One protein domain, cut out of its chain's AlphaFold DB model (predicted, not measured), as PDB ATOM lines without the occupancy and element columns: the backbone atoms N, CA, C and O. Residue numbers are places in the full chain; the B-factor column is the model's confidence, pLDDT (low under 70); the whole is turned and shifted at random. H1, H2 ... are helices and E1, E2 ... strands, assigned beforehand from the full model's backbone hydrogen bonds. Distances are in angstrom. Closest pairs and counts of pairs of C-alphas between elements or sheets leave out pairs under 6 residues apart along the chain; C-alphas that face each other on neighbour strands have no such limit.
ATOM      1  N   GLY A 109      -8.237  33.496   3.497       82.44
ATOM      2  CA  GLY A 109      -8.362  33.634   4.956       82.44
ATOM      3  C   GLY A 109      -7.020  33.526   5.692       82.44
ATOM      4  O   GLY A 109      -6.777  34.260   6.644       82.44
ATOM      5  N   GLU A 110      -6.104  32.690   5.191       82.94
ATOM      6  CA  GLU A 110      -4.755  32.560   5.752       82.94
ATOM      7  C   GLU A 110      -3.980  33.880   5.704       82.94
ATOM      8  O   GLU A 110      -3.347  34.271   6.680       82.94
ATOM      9  N   GLU A 111      -4.059  34.586   4.578       79.56
ATOM     10  CA  GLU A 111      -3.367  35.859   4.386       79.56
ATOM     11  C   GLU A 111      -3.971  36.962   5.254       79.56
ATOM     12  O   GLU A 111      -3.234  37.818   5.739       79.56
ATOM     13  N   TRP A 112      -5.284  36.920   5.510       88.12
ATOM     14  CA  TRP A 112      -5.916  37.822   6.473       88.12
ATOM     15  C   TRP A 112      -5.332  37.618   7.876       88.12
ATOM     16  O   TRP A 112      -4.889  38.584   8.493       88.12
ATOM     17  N   VAL A 113      -5.249  36.362   8.344       87.44
ATOM     18  CA  VAL A 113      -4.686  36.029   9.666       87.44
ATOM     19  C   VAL A 113      -3.216  36.428   9.762       87.44
ATOM     20  O   VAL A 113      -2.822  37.057  10.740       87.44
ATOM     21  N   ARG A 114      -2.412  36.107   8.741       81.62
ATOM     22  CA  ARG A 114      -0.997  36.501   8.682       81.62
ATOM     23  C   ARG A 114      -0.837  38.012   8.777       81.62
ATOM     24  O   ARG A 114      -0.061  38.484   9.593       81.62
ATOM     25  N   THR A 115      -1.592  38.755   7.968       79.50
ATOM     26  CA  THR A 115      -1.523  40.222   7.939       79.50
ATOM     27  C   THR A 115      -1.915  40.817   9.290       79.50
ATOM     28  O   THR A 115      -1.231  41.710   9.781       79.50
ATOM     29  N   TYR A 116      -2.968  40.286   9.918       88.12
ATOM     30  CA  TYR A 116      -3.411  40.720  11.239       88.12
ATOM     31  C   TYR A 116      -2.364  40.448  12.330       88.12
ATOM     32  O   TYR A 116      -1.958  41.384  13.012       88.12
ATOM     33  N   LEU A 117      -1.862  39.216  12.459       85.56
ATOM     34  CA  LEU A 117      -0.871  38.882  13.493       85.56
ATOM     35  C   LEU A 117       0.462  39.608  13.279       85.56
ATOM     36  O   LEU A 117       1.022  40.143  14.229       85.56
ATOM     37  N   SER A 118       0.919  39.744  12.030       78.81
ATOM     38  CA  SER A 118       2.109  40.546  11.726       78.81
ATOM     39  C   SER A 118       1.939  42.025  12.081       78.81
ATOM     40  O   SER A 118       2.923  42.669  12.417       78.81
ATOM     41  N   SER A 119       0.720  42.579  12.032       79.56
ATOM     42  CA  SER A 119       0.467  43.957  12.482       79.56
ATOM     43  C   SER A 119       0.514  44.130  14.006       79.56
ATOM     44  O   SER A 119       0.601  45.258  14.481       79.56
ATOM     45  N   MET A 120       0.468  43.023  14.754       82.31
ATOM     46  CA  MET A 120       0.591  42.971  16.213       82.31
ATOM     47  C   MET A 120       1.979  42.500  16.678       82.31
ATOM     48  O   MET A 120       2.155  42.266  17.868       82.31
ATOM     49  N   ASP A 121       2.939  42.329  15.760       81.25
ATOM     50  CA  ASP A 121       4.243  41.701  16.026       81.25
ATOM     51  C   ASP A 121       4.136  40.284  16.640       81.25
ATOM     52  O   ASP A 121       5.013  39.840  17.379       81.25
ATOM     53  N   GLU A 122       3.064  39.555  16.309       85.38
ATOM     54  CA  GLU A 122       2.794  38.197  16.791       85.38
ATOM     55  C   GLU A 122       3.131  37.131  15.739       85.38
ATOM     56  O   GLU A 122       2.907  37.299  14.531       85.38
ATOM     57  N   ASP A 123       3.613  35.982  16.213       78.25
ATOM     58  CA  ASP A 123       3.918  34.839  15.359       78.25
ATOM     59  C   ASP A 123       2.645  34.084  14.958       78.25
ATOM     60  O   ASP A 123       1.771  33.755  15.762       78.25
ATOM     61  N   VAL A 124       2.550  33.743  13.676       77.81
ATOM     62  CA  VAL A 124       1.428  32.960  13.150       77.81
ATOM     63  C   VAL A 124       1.614  31.484  13.523       77.81
ATOM     64  O   VAL A 124       2.731  30.978  13.384       77.81
ATOM     65  N   PRO A 125       0.553  30.747  13.920       83.25
ATOM     66  CA  PRO A 125       0.662  29.310  14.155       83.25
ATOM     67  C   PRO A 125       1.286  28.572  12.963       83.25
ATOM     68  O   PRO A 125       0.958  28.846  11.806       83.25
ATOM     69  N   ASP A 126       2.168  27.609  13.242       80.81
ATOM     70  CA  ASP A 126       2.841  26.848  12.191       80.81
ATOM     71  C   ASP A 126       1.837  25.982  11.418       80.81
ATOM     72  O   ASP A 126       1.323  24.982  11.917       80.81
ATOM     73  N   TYR A 127       1.592  26.329  10.158       73.00
ATOM     74  CA  TYR A 127       0.702  25.584   9.263       73.00
ATOM     75  C   TYR A 127       1.194  24.162   8.946       73.00
ATOM     76  O   TYR A 127       0.452  23.366   8.370       73.00
ATOM     77  N   SER A 128       2.438  23.820   9.293       72.06
ATOM     78  CA  SER A 128       2.927  22.441   9.263       72.06
ATOM     79  C   SER A 128       2.395  21.605  10.440       72.06
ATOM     80  O   SER A 128       2.160  20.403  10.290       72.06
ATOM     81  N   GLU A 129       2.122  22.242  11.583       79.75
ATOM     82  CA  GLU A 129       1.591  21.617  12.800       79.75
ATOM     83  C   GLU A 129       0.062  21.758  12.915       79.75
ATOM     84  O   GLU A 129      -0.601  20.869  13.459       79.75
ATOM     85  N   TYR A 130      -0.517  22.834  12.375       85.88
ATOM     86  CA  TYR A 130      -1.939  23.159  12.503       85.88
ATOM     87  C   TYR A 130      -2.654  23.220  11.154       85.88
ATOM     88  O   TYR A 130      -2.177  23.804  10.183       85.88
ATOM     89  N   PHE A 131      -3.873  22.692  11.137       85.00
ATOM     90  CA  PHE A 131      -4.850  22.946  10.094       85.00
ATOM     91  C   PHE A 131      -5.681  24.178  10.466       85.00
ATOM     92  O   PHE A 131      -6.302  24.207  11.530       85.00
ATOM     93  N   MET A 132      -5.734  25.168   9.578       88.44
ATOM     94  CA  MET A 132      -6.592  26.341   9.738       88.44
ATOM     95  C   MET A 132      -7.956  26.097   9.082       88.44
ATOM     96  O   MET A 132      -8.030  25.698   7.920       88.44
ATOM     97  N   SER A 133      -9.039  26.344   9.815       86.56
ATOM     98  CA  SER A 133     -10.387  26.361   9.253       86.56
ATOM     99  C   SER A 133     -10.606  27.569   8.340       86.56
ATOM    100  O   SER A 133      -9.908  28.576   8.432       86.56
ATOM    101  N   GLU A 134     -11.660  27.508   7.529       88.12
ATOM    102  CA  GLU A 134     -12.285  28.727   7.004       88.12
ATOM    103  C   GLU A 134     -12.788  29.617   8.153       88.12
ATOM    104  O   GLU A 134     -12.820  29.198   9.318       88.12
ATOM    105  N   LEU A 135     -13.223  30.832   7.822       92.94
ATOM    106  CA  LEU A 135     -13.918  31.680   8.780       92.94
ATOM    107  C   LEU A 135     -15.233  31.004   9.204       92.94
ATOM    108  O   LEU A 135     -16.038  30.604   8.362       92.94
ATOM    109  N   VAL A 136     -15.428  30.837  10.510       94.12
ATOM    110  CA  VAL A 136     -16.582  30.128  11.073       94.12
ATOM    111  C   VAL A 136     -17.115  30.816  12.320       94.12
ATOM    112  O   VAL A 136     -16.390  31.520  13.014       94.12
ATOM    113  N   ARG A 137     -18.373  30.552  12.676       94.94
ATOM    114  CA  ARG A 137     -18.931  30.928  13.980       94.94
ATOM    115  C   ARG A 137     -18.706  29.837  15.023       94.94
ATOM    116  O   ARG A 137     -19.289  28.754  14.931       94.94
ATOM    117  N   ILE A 138     -17.929  30.156  16.057       94.81
ATOM    118  CA  ILE A 138     -17.657  29.284  17.203       94.81
ATOM    119  C   ILE A 138     -18.491  29.704  18.427       94.81
ATOM    120  O   ILE A 138     -18.565  30.893  18.743       94.81
ATOM    121  N   PRO A 139     -19.127  28.766  19.156       94.88
ATOM    122  CA  PRO A 139     -19.745  29.067  20.444       94.88
ATOM    123  C   PRO A 139     -18.699  29.490  21.486       94.88
ATOM    124  O   PRO A 139     -17.799  28.713  21.807       94.88
ATOM    125  N   LEU A 140     -18.856  30.670  22.093       93.06
ATOM    126  CA  LEU A 140     -17.879  31.218  23.049       93.06
ATOM    127  C   LEU A 140     -17.757  30.390  24.336       93.06
ATOM    128  O   LEU A 140     -16.737  30.443  25.019       93.06
ATOM    129  N   ARG A 141     -18.771  29.570  24.646       91.75
ATOM    130  CA  ARG A 141     -18.752  28.613  25.765       91.75
ATOM    131  C   ARG A 141     -17.693  27.513  25.639       91.75
ATOM    132  O   ARG A 141     -17.412  26.853  26.628       91.75
ATOM    133  N   LEU A 142     -17.173  27.265  24.433       92.25
ATOM    134  CA  LEU A 142     -16.146  26.242  24.201       92.25
ATOM    135  C   LEU A 142     -14.741  26.728  24.560       92.25
ATOM    136  O   LEU A 142     -13.849  25.904  24.729       92.25
ATOM    137  N   ILE A 143     -14.550  28.044  24.638       92.31
ATOM    138  CA  ILE A 143     -13.243  28.673  24.804       92.31
ATOM    139  C   ILE A 143     -13.024  28.965  26.286       92.31
ATOM    140  O   ILE A 143     -13.843  29.647  26.913       92.31
ATOM    141  N   SER A 144     -11.930  28.458  26.844       82.50
ATOM    142  CA  SER A 144     -11.531  28.716  28.230       82.50
ATOM    143  C   SER A 144     -10.985  30.139  28.382       82.50
ATOM    144  O   SER A 144     -10.442  30.695  27.431       82.50
ATOM    145  N   ILE A 145     -11.137  30.736  29.565       79.75
ATOM    146  CA  ILE A 145     -10.428  31.968  29.940       79.75
ATOM    147  C   ILE A 145      -9.465  31.601  31.065       79.75
ATOM    148  O   ILE A 145      -9.875  30.933  32.013       79.75
ATOM    149  N   ASP A 146      -8.216  32.048  30.965       68.00
ATOM    150  CA  ASP A 146      -7.181  31.727  31.953       68.00
ATOM    151  C   ASP A 146      -7.248  32.625  33.208       68.00
ATOM    152  O   ASP A 146      -6.731  32.251  34.259       68.00
ATOM    153  N   THR A 147      -7.906  33.792  33.135       63.38
ATOM    154  CA  THR A 147      -8.044  34.756  34.246       63.38
ATOM    155  C   THR A 147      -9.403  35.465  34.275       63.38
ATOM    156  O   THR A 147      -9.856  36.007  33.268       63.38
ATOM    157  N   ASP A 148     -10.028  35.543  35.453       59.41
ATOM    158  CA  ASP A 148     -11.348  36.176  35.664       59.41
ATOM    159  C   ASP A 148     -11.277  37.710  35.828       59.41
ATOM    160  O   ASP A 148     -12.244  38.359  36.227       59.41
ATOM    161  N   GLU A 149     -10.118  38.312  35.546       62.97
ATOM    162  CA  GLU A 149      -9.936  39.756  35.691       62.97
ATOM    163  C   GLU A 149     -10.806  40.520  34.679       62.97
ATOM    164  O   GLU A 149     -10.723  40.229  33.475       62.97
ATOM    165  N   PRO A 150     -11.627  41.483  35.140       60.06
ATOM    166  CA  PRO A 150     -12.471  42.287  34.269       60.06
ATOM    167  C   PRO A 150     -11.621  43.167  33.348       60.06
ATOM    168  O   PRO A 150     -10.622  43.740  33.774       60.06
ATOM    169  N   VAL A 151     -12.037  43.283  32.084       61.94
ATOM    170  CA  VAL A 151     -11.457  44.243  31.130       61.94
ATOM    171  C   VAL A 151     -11.820  45.655  31.581       61.94
ATOM    172  O   VAL A 151     -12.983  45.912  31.901       61.94
ATOM    173  N   ASP A 152     -10.838  46.556  31.620       58.62
ATOM    174  CA  ASP A 152     -11.085  47.964  31.925       58.62
ATOM    175  C   ASP A 152     -11.967  48.582  30.827       58.62
ATOM    176  O   ASP A 152     -11.670  48.515  29.635       58.62
ATOM    177  N   SER A 153     -13.094  49.153  31.243       52.62
ATOM    178  CA  SER A 153     -14.234  49.588  30.417       52.62
ATOM    179  C   SER A 153     -13.966  50.769  29.465       52.62
ATOM    180  O   SER A 153     -14.905  51.343  28.917       52.62
ATOM    181  N   GLY A 154     -12.704  51.153  29.267       53.41
ATOM    182  CA  GLY A 154     -12.295  52.217  28.345       53.41
ATOM    183  C   GLY A 154     -12.080  51.768  26.894       53.41
ATOM    184  O   GLY A 154     -11.655  52.580  26.077       53.41
ATOM    185  N   ALA A 155     -12.312  50.492  26.582       50.19
ATOM    186  CA  ALA A 155     -11.781  49.858  25.383       50.19
ATOM    187  C   ALA A 155     -12.720  49.918  24.160       50.19
ATOM    188  O   ALA A 155     -13.944  49.940  24.281       50.19
ATOM    189  N   GLU A 156     -12.102  49.973  22.980       59.84
ATOM    190  CA  GLU A 156     -12.709  50.060  21.650       59.84
ATOM    191  C   GLU A 156     -13.822  49.014  21.413       59.84
ATOM    192  O   GLU A 156     -13.817  47.931  21.996       59.84
ATOM    193  N   ASP A 157     -14.792  49.314  20.535       69.44
ATOM    194  CA  ASP A 157     -15.799  48.326  20.123       69.44
ATOM    195  C   ASP A 157     -15.128  47.204  19.327       69.44
ATOM    196  O   ASP A 157     -14.944  47.281  18.113       69.44
ATOM    197  N   PHE A 158     -14.768  46.134  20.023       73.06
ATOM    198  CA  PHE A 158     -14.116  44.999  19.396       73.06
ATOM    199  C   PHE A 158     -15.103  44.078  18.676       73.06
ATOM    200  O   PHE A 158     -14.686  43.084  18.096       73.06
ATOM    201  N   SER A 159     -16.416  44.329  18.698       80.88
ATOM    202  CA  SER A 159     -17.416  43.358  18.231       80.88
ATOM    203  C   SER A 159     -17.312  42.978  16.748       80.88
ATOM    204  O   SER A 159     -17.857  41.942  16.364       80.88
ATOM    205  N   ASP A 160     -16.578  43.748  15.946       88.88
ATOM    206  CA  ASP A 160     -16.349  43.498  14.522       88.88
ATOM    207  C   ASP A 160     -14.990  42.846  14.215       88.88
ATOM    208  O   ASP A 160     -14.535  42.909  13.089       88.88
ATOM    209  N   LEU A 161     -14.309  42.191  15.157       91.81
ATOM    210  CA  LEU A 161     -13.026  41.511  14.904       91.81
ATOM    211  C   LEU A 161     -13.194  39.979  14.943       91.81
ATOM    212  O   LEU A 161     -13.807  39.471  15.868       91.81
ATOM    213  N   PRO A 162     -12.691  39.163  14.003       95.06
ATOM    214  CA  PRO A 162     -12.735  37.710  14.174       95.06
ATOM    215  C   PRO A 162     -11.665  37.227  15.168       95.06
ATOM    216  O   PRO A 162     -10.557  37.764  15.240       95.06
ATOM    217  N   LEU A 163     -11.988  36.172  15.915       95.44
ATOM    218  CA  LEU A 163     -11.059  35.528  16.841       95.44
ATOM    219  C   LEU A 163     -10.075  34.599  16.112       95.44
ATOM    220  O   LEU A 163     -10.428  33.922  15.148       95.44
ATOM    221  N   ILE A 164      -8.861  34.479  16.633       95.69
ATOM    222  CA  ILE A 164      -7.882  33.460  16.264       95.69
ATOM    223  C   ILE A 164      -7.854  32.442  17.394       95.69
ATOM    224  O   ILE A 164      -7.334  32.690  18.483       95.69
ATOM    225  N   VAL A 165      -8.466  31.291  17.136       96.12
ATOM    226  CA  VAL A 165      -8.674  30.240  18.129       96.12
ATOM    227  C   VAL A 165      -7.717  29.094  17.848       96.12
ATOM    228  O   VAL A 165      -7.665  28.595  16.727       96.12
ATOM    229  N   ILE A 166      -7.014  28.615  18.866       95.06
ATOM    230  CA  ILE A 166      -6.208  27.396  18.785       95.06
ATOM    231  C   ILE A 166      -6.972  26.251  19.445       95.06
ATOM    232  O   ILE A 166      -7.475  26.384  20.558       95.06
ATOM    233  N   TYR A 167      -7.047  25.116  18.753       95.50
ATOM    234  CA  TYR A 167      -7.520  23.851  19.298       95.50
ATOM    235  C   TYR A 167      -6.347  22.874  19.444       95.50
ATOM    236  O   TYR A 167      -5.797  22.378  18.451       95.50
ATOM    237  N   LYS A 168      -5.970  22.612  20.697       93.69
ATOM    238  CA  LYS A 168      -4.869  21.725  21.095       93.69
ATOM    239  C   LYS A 168      -5.170  21.103  22.454       93.69
ATOM    240  O   LYS A 168      -5.820  21.730  23.293       93.69
ATOM    241  N   ASN A 169      -4.682  19.888  22.687       93.06
ATOM    242  CA  ASN A 169      -4.902  19.125  23.913       93.06
ATOM    243  C   ASN A 169      -6.397  19.011  24.261       93.06
ATOM    244  O   ASN A 169      -6.774  19.080  25.429       93.06
ATOM    245  N   HIS A 170      -7.259  18.882  23.249       91.69
ATOM    246  CA  HIS A 170      -8.718  18.877  23.393       91.69
ATOM    247  C   HIS A 170      -9.349  20.141  24.005       91.69
ATOM    248  O   HIS A 170     -10.478  20.096  24.497       91.69
ATOM    249  N   THR A 171      -8.660  21.280  23.942       93.56
ATOM    250  CA  THR A 171      -9.129  22.561  24.489       93.56
ATOM    251  C   THR A 171      -9.071  23.668  23.444       93.56
ATOM    252  O   THR A 171      -8.217  23.634  22.559       93.56
ATOM    253  N   PHE A 172      -9.989  24.637  23.539       95.06
ATOM    254  CA  PHE A 172      -9.972  25.854  22.726       95.06
ATOM    255  C   PHE A 172      -9.399  27.018  23.538       95.06
ATOM    256  O   PHE A 172      -9.879  27.293  24.641       95.06
ATOM    257  N   SER A 173      -8.432  27.731  22.968       94.00
ATOM    258  CA  SER A 173      -7.818  28.924  23.555       94.00
ATOM    259  C   SER A 173      -7.680  30.047  22.528       94.00
ATOM    260  O   SER A 173      -7.755  29.816  21.321       94.00
ATOM    261  N   VAL A 174      -7.501  31.279  23.007       93.44
ATOM    262  CA  VAL A 174      -7.322  32.480  22.176       93.44
ATOM    263  C   VAL A 174      -6.065  33.208  22.659       93.44
ATOM    264  O   VAL A 174      -6.163  34.118  23.477       93.44
ATOM    265  N   PRO A 175      -4.867  32.795  22.217       90.00
ATOM    266  CA  PRO A 175      -3.622  33.303  22.793       90.00
ATOM    267  C   PRO A 175      -3.373  34.787  22.490       90.00
ATOM    268  O   PRO A 175      -2.815  35.476  23.332       90.00
ATOM    269  N   TYR A 176      -3.839  35.287  21.341       88.56
ATOM    270  CA  TYR A 176      -3.518  36.639  20.857       88.56
ATOM    271  C   TYR A 176      -4.548  37.714  21.249       88.56
ATOM    272  O   TYR A 176      -4.299  38.902  21.088       88.56
ATOM    273  N   GLN A 177      -5.746  37.318  21.694       90.56
ATOM    274  CA  GLN A 177      -6.913  38.217  21.798       90.56
ATOM    275  C   GLN A 177      -7.718  37.973  23.090       90.56
ATOM    276  O   GLN A 177      -8.952  37.932  23.083       90.56
ATOM    277  N   GLN A 178      -7.029  37.774  24.218       88.31
ATOM    278  CA  GLN A 178      -7.661  37.442  25.505       88.31
ATOM    279  C   GLN A 178      -8.609  38.543  26.006       88.31
ATOM    280  O   GLN A 178      -9.725  38.248  26.437       88.31
ATOM    281  N   GLU A 179      -8.206  39.812  25.909       86.19
ATOM    282  CA  GLU A 179      -9.046  40.956  26.298       86.19
ATOM    283  C   GLU A 179     -10.323  41.027  25.456       86.19
ATOM    284  O   GLU A 179     -11.420  41.239  25.979       86.19
ATOM    285  N   TYR A 180     -10.209  40.723  24.164       88.56
ATOM    286  CA  TYR A 180     -11.354  40.696  23.274       88.56
ATOM    287  C   TYR A 180     -12.338  39.565  23.610       88.56
ATOM    288  O   TYR A 180     -13.552  39.776  23.685       88.56
ATOM    289  N   LEU A 181     -11.831  38.359  23.880       89.88
ATOM    290  CA  LEU A 181     -12.665  37.240  24.320       89.88
ATOM    291  C   LEU A 181     -13.432  37.579  25.606       89.88
ATOM    292  O   LEU A 181     -14.612  37.231  25.727       89.88
ATOM    293  N   LYS A 182     -12.781  38.260  26.557       88.50
ATOM    294  CA  LYS A 182     -13.422  38.723  27.794       88.50
ATOM    295  C   LYS A 182     -14.540  39.727  27.497       88.50
ATOM    296  O   LYS A 182     -15.649  39.520  27.987       88.50
ATOM    297  N   TYR A 183     -14.299  40.725  26.643       88.00
ATOM    298  CA  TYR A 183     -15.321  41.686  26.203       88.00
ATOM    299  C   TYR A 183     -16.543  40.989  25.580       88.00
ATOM    300  O   TYR A 183     -17.676  41.186  26.017       88.00
ATOM    301  N   LEU A 184     -16.331  40.074  24.626       89.62
ATOM    302  CA  LEU A 184     -17.425  39.340  23.976       89.62
ATOM    303  C   LEU A 184     -18.270  38.518  24.960       89.62
ATOM    304  O   LEU A 184     -19.488  38.387  24.792       89.62
ATOM    305  N   LYS A 185     -17.629  37.933  25.977       87.75
ATOM    306  CA  LYS A 185     -18.315  37.159  27.017       87.75
ATOM    307  C   LYS A 185     -19.070  38.050  28.002       87.75
ATOM    308  O   LYS A 185     -20.170  37.667  28.405       87.75
ATOM    309  N   GLN A 186     -18.541  39.226  28.345       86.94
ATOM    310  CA  GLN A 186     -19.251  40.237  29.141       86.94
ATOM    311  C   GLN A 186     -20.522  40.722  28.424       86.94
ATOM    312  O   GLN A 186     -21.588  40.777  29.037       86.94
ATOM    313  N   GLU A 187     -20.447  40.917  27.106       86.44
ATOM    314  CA  GLU A 187     -21.580  41.242  26.222       86.44
ATOM    315  C   GLU A 187     -22.570  40.074  26.009       86.44
ATOM    316  O   GLU A 187     -23.504  40.159  25.207       86.44
ATOM    317  N   LYS A 188     -22.394  38.949  26.720       84.75
ATOM    318  CA  LYS A 188     -23.255  37.751  26.663       84.75
ATOM    319  C   LYS A 188     -23.465  37.216  25.240       84.75
ATOM    320  O   LYS A 188     -24.524  36.667  24.921       84.75
ATOM    321  N   ARG A 189     -22.462  37.343  24.366       85.44
ATOM    322  CA  ARG A 189     -22.508  36.756  23.020       85.44
ATOM    323  C   ARG A 189     -22.451  35.228  23.119       85.44
ATOM    324  O   ARG A 189     -21.616  34.655  23.813       85.44
ATOM    325  N   ASN A 190     -23.337  34.544  22.396       90.00
ATOM    326  CA  ASN A 190     -23.368  33.076  22.384       90.00
ATOM    327  C   ASN A 190     -22.279  32.476  21.487       90.00
ATOM    328  O   ASN A 190     -21.689  31.442  21.809       90.00
ATOM    329  N   SER A 191     -22.037  33.111  20.344       93.50
ATOM    330  CA  SER A 191     -21.058  32.702  19.347       93.50
ATOM    331  C   SER A 191     -20.418  33.919  18.702       93.50
ATOM    332  O   SER A 191     -20.974  35.018  18.749       93.50
ATOM    333  N   HIS A 192     -19.255  33.704  18.099       95.38
ATOM    334  CA  HIS A 192     -18.507  34.746  17.415       95.38
ATOM    335  C   HIS A 192     -17.734  34.199  16.219       95.38
ATOM    336  O   HIS A 192     -17.485  32.994  16.153       95.38
ATOM    337  N   TYR A 193     -17.383  35.066  15.271       96.25
ATOM    338  CA  TYR A 193     -16.580  34.681  14.113       96.25
ATOM    339  C   TYR A 193     -15.133  34.396  14.514       96.25
ATOM    340  O   TYR A 193     -14.561  35.101  15.343       96.25
ATOM    341  N   ALA A 194     -14.546  33.354  13.933       96.44
ATOM    342  CA  ALA A 194     -13.201  32.914  14.245       96.44
ATOM    343  C   ALA A 194     -12.539  32.144  13.095       96.44
ATOM    344  O   ALA A 194     -13.202  31.410  12.359       96.44
ATOM    345  N   PHE A 195     -11.214  32.241  13.019       95.56
ATOM    346  CA  PHE A 195     -10.352  31.265  12.360       95.56
ATOM    347  C   PHE A 195      -9.853  30.267  13.407       95.56
ATOM    348  O   PHE A 195      -9.276  30.663  14.422       95.56
ATOM    349  N   VAL A 196     -10.082  28.972  13.182       95.94
ATOM    350  CA  VAL A 196      -9.714  27.912  14.129       95.94
ATOM    351  C   VAL A 196      -8.502  27.146  13.613       95.94
ATOM    352  O   VAL A 196      -8.562  26.504  12.568       95.94
ATOM    353  N   PHE A 197      -7.422  27.161  14.381       94.75
ATOM    354  CA  PHE A 197      -6.208  26.389  14.158       94.75
ATOM    355  C   PHE A 197      -6.270  25.099  14.971       94.75
ATOM    356  O   PHE A 197      -5.987  25.088  16.167       94.75
ATOM    357  N   ALA A 198      -6.652  23.998  14.333       93.62
ATOM    358  CA  ALA A 198      -6.694  22.684  14.959       93.62
ATOM    359  C   ALA A 198      -5.388  21.931  14.711       93.62
ATOM    360  O   ALA A 198      -4.972  21.762  13.564       93.62
ATOM    361  N   ARG A 199      -4.750  21.443  15.777       92.12
ATOM    362  CA  ARG A 199      -3.511  20.662  15.670       92.12
ATOM    363  C   ARG A 199      -3.729  19.428  14.791       92.12
ATOM    364  O   ARG A 199      -4.714  18.710  14.970       92.12
ATOM    365  N   ASN A 200      -2.813  19.158  13.864       84.44
ATOM    366  CA  ASN A 200      -2.964  18.111  12.848       84.44
ATOM    367  C   ASN A 200      -3.210  16.722  13.460       84.44
ATOM    368  O   ASN A 200      -4.055  15.970  12.974       84.44
ATOM    369  N   GLU A 201      -2.538  16.413  14.572       90.38
ATOM    370  CA  GLU A 201      -2.708  15.164  15.335       90.38
ATOM    371  C   GLU A 201      -4.136  14.989  15.886       90.38
ATOM    372  O   GLU A 201      -4.644  13.872  15.985       90.38
ATOM    373  N   GLU A 202      -4.820  16.093  16.195       92.50
ATOM    374  CA  GLU A 202      -6.148  16.116  16.817       92.50
ATOM    375  C   GLU A 202      -7.266  16.491  15.829       92.50
ATOM    376  O   GLU A 202      -8.452  16.424  16.170       92.50
ATOM    377  N   TYR A 203      -6.923  16.838  14.582       87.06
ATOM    378  CA  TYR A 203      -7.859  17.364  13.586       87.06
ATOM    379  C   TYR A 203      -9.068  16.452  13.367       87.06
ATOM    380  O   TYR A 203     -10.211  16.910  13.317       87.06
ATOM    381  N   ARG A 204      -8.852  15.132  13.286       87.31
ATOM    382  CA  ARG A 204      -9.946  14.169  13.085       87.31
ATOM    383  C   ARG A 204     -10.950  14.193  14.239       87.31
ATOM    384  O   ARG A 204     -12.150  14.049  14.002       87.31
ATOM    385  N   PHE A 205     -10.475  14.356  15.471       91.25
ATOM    386  CA  PHE A 205     -11.342  14.487  16.636       91.25
ATOM    387  C   PHE A 205     -12.078  15.825  16.600       91.25
ATOM    388  O   PHE A 205     -13.304  15.845  16.716       91.25
ATOM    389  N   PHE A 206     -11.350  16.921  16.371       92.62
ATOM    390  CA  PHE A 206     -11.919  18.258  16.235       92.62
ATOM    391  C   PHE A 206     -13.059  18.288  15.208       92.62
ATOM    392  O   PHE A 206     -14.170  18.724  15.513       92.62
ATOM    393  N   TRP A 207     -12.815  17.766  14.006       87.56
ATOM    394  CA  TRP A 207     -13.774  17.795  12.906       87.56
ATOM    395  C   TRP A 207     -15.057  17.027  13.227       87.56
ATOM    396  O   TRP A 207     -16.158  17.482  12.918       87.56
ATOM    397  N   ASN A 208     -14.929  15.861  13.866       88.75
ATOM    398  CA  ASN A 208     -16.074  15.007  14.175       88.75
ATOM    399  C   ASN A 208     -16.928  15.513  15.339       88.75
ATOM    400  O   ASN A 208     -18.126  15.248  15.333       88.75
ATOM    401  N   ASN A 209     -16.336  16.225  16.300       90.38
ATOM    402  CA  ASN A 209     -17.046  16.695  17.492       90.38
ATOM    403  C   ASN A 209     -17.506  18.154  17.379       90.38
ATOM    404  O   ASN A 209     -18.546  18.517  17.924       90.38
ATOM    405  N   PHE A 210     -16.756  18.988  16.656       91.12
ATOM    406  CA  PHE A 210     -16.972  20.434  16.623       91.12
ATOM    407  C   PHE A 210     -17.081  20.971  15.199       91.12
ATOM    408  O   PHE A 210     -18.107  21.550  14.854       91.12
ATOM    409  N   GLY A 211     -16.069  20.729  14.358       80.69
ATOM    410  CA  GLY A 211     -15.915  21.413  13.067       80.69
ATOM    411  C   GLY A 211     -17.129  21.316  12.136       80.69
ATOM    412  O   GLY A 211     -17.493  22.304  11.507       80.69
ATOM    413  N   LYS A 212     -17.819  20.167  12.099       82.62
ATOM    414  CA  LYS A 212     -19.053  19.975  11.305       82.62
ATOM    415  C   LYS A 212     -20.223  20.875  11.721       82.62
ATOM    416  O   LYS A 212     -21.100  21.128  10.903       82.62
ATOM    417  N   ASN A 213     -20.258  21.299  12.982       82.44
ATOM    418  CA  ASN A 213     -21.368  22.047  13.574       82.44
ATOM    419  C   ASN A 213     -21.140  23.561  13.549       82.44
ATOM    420  O   ASN A 213     -22.043  24.318  13.910       82.44
ATOM    421  N   PHE A 214     -19.943  24.014  13.174       85.81
ATOM    422  CA  PHE A 214     -19.662  25.436  13.059       85.81
ATOM    423  C   PHE A 214     -20.287  25.989  11.777       85.81
ATOM    424  O   PHE A 214     -20.142  25.414  10.698       85.81
TER     425      PHE A 214
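Overview. This is residues 109 to 214 of the 216 residues of an uncharacterized protein of Butyrivibrio fibrisolvens DSM 3071 (UniProt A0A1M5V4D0). A strongly twisted sheet of four strands forms the core, with H1 packed across one face and the short H3 on the opposite face. H2 only grazes the sheet, and a long loop, residues 140 to 162, swings out past H2 at the end of the domain away from H3. The 106 printed residues run H1 E1 E2 E3 H2 E4 H3, class mixed; the sheet, also mixed, has the order E1 E4 E2 E3. The whole is compact, with a radius of gyration of the C-alphas of 13.6 A and spans of 40 by 29 by 22 A.

Arrangement. E1, residues 130 to 139, and E4, residues 191 to 199, are antiparallel, with N 133 and O 196 2.8 A apart. E4 is parallel to E2, residues 163 to 168, with N 165 and O 195 2.9 A apart. E2 and E3, residues 171 to 173, form an antiparallel hairpin, with N 166 and O 173 2.8 A apart. H1, residues 109 to 119, runs across the strands at a height over the sheet of 10.1 A; its closest C-alphas to E1 are those of Gly 109 and Glu 134, 6.6 A. H3, residues 203 to 209, is on the opposite face at 9.4 A and runs along the strands; the closest C-alphas of H3 and E4 are those of Phe 206 and Ala 198, 7.0 A. H2, residues 178 to 186, only grazes the sheet; its closest C-alphas to E2 are those of Leu 181 and Leu 163, 7.8 A. H1, H2 and H3 have each O i to N i+4 pair within hydrogen-bond range.

Along the chain. H1 begins at C-alpha 109 (-8.362, 33.634, 4.956) and is 15.5 A long. E1 is 20.4 A long and bends by 91 degrees at residue 135; E4 is 21.6 A long and bends by 69 degrees at residue 194. E2 is 15.7 A, E3 6.6 A and H2 12.5 A long. H3, 10.0 A long, ends at C-alpha 209 (-17.046, 16.695, 17.492).

Size, cuts and confidence. The C-alphas of Gly 154 and Arg 204, the two farthest apart, are 41.1 A apart. The printed part has no cut. The link from E1 to E2, 23 residues, is long. Residues 146 to 157 have pLDDT under 70; the mean of the printed part is 85.0.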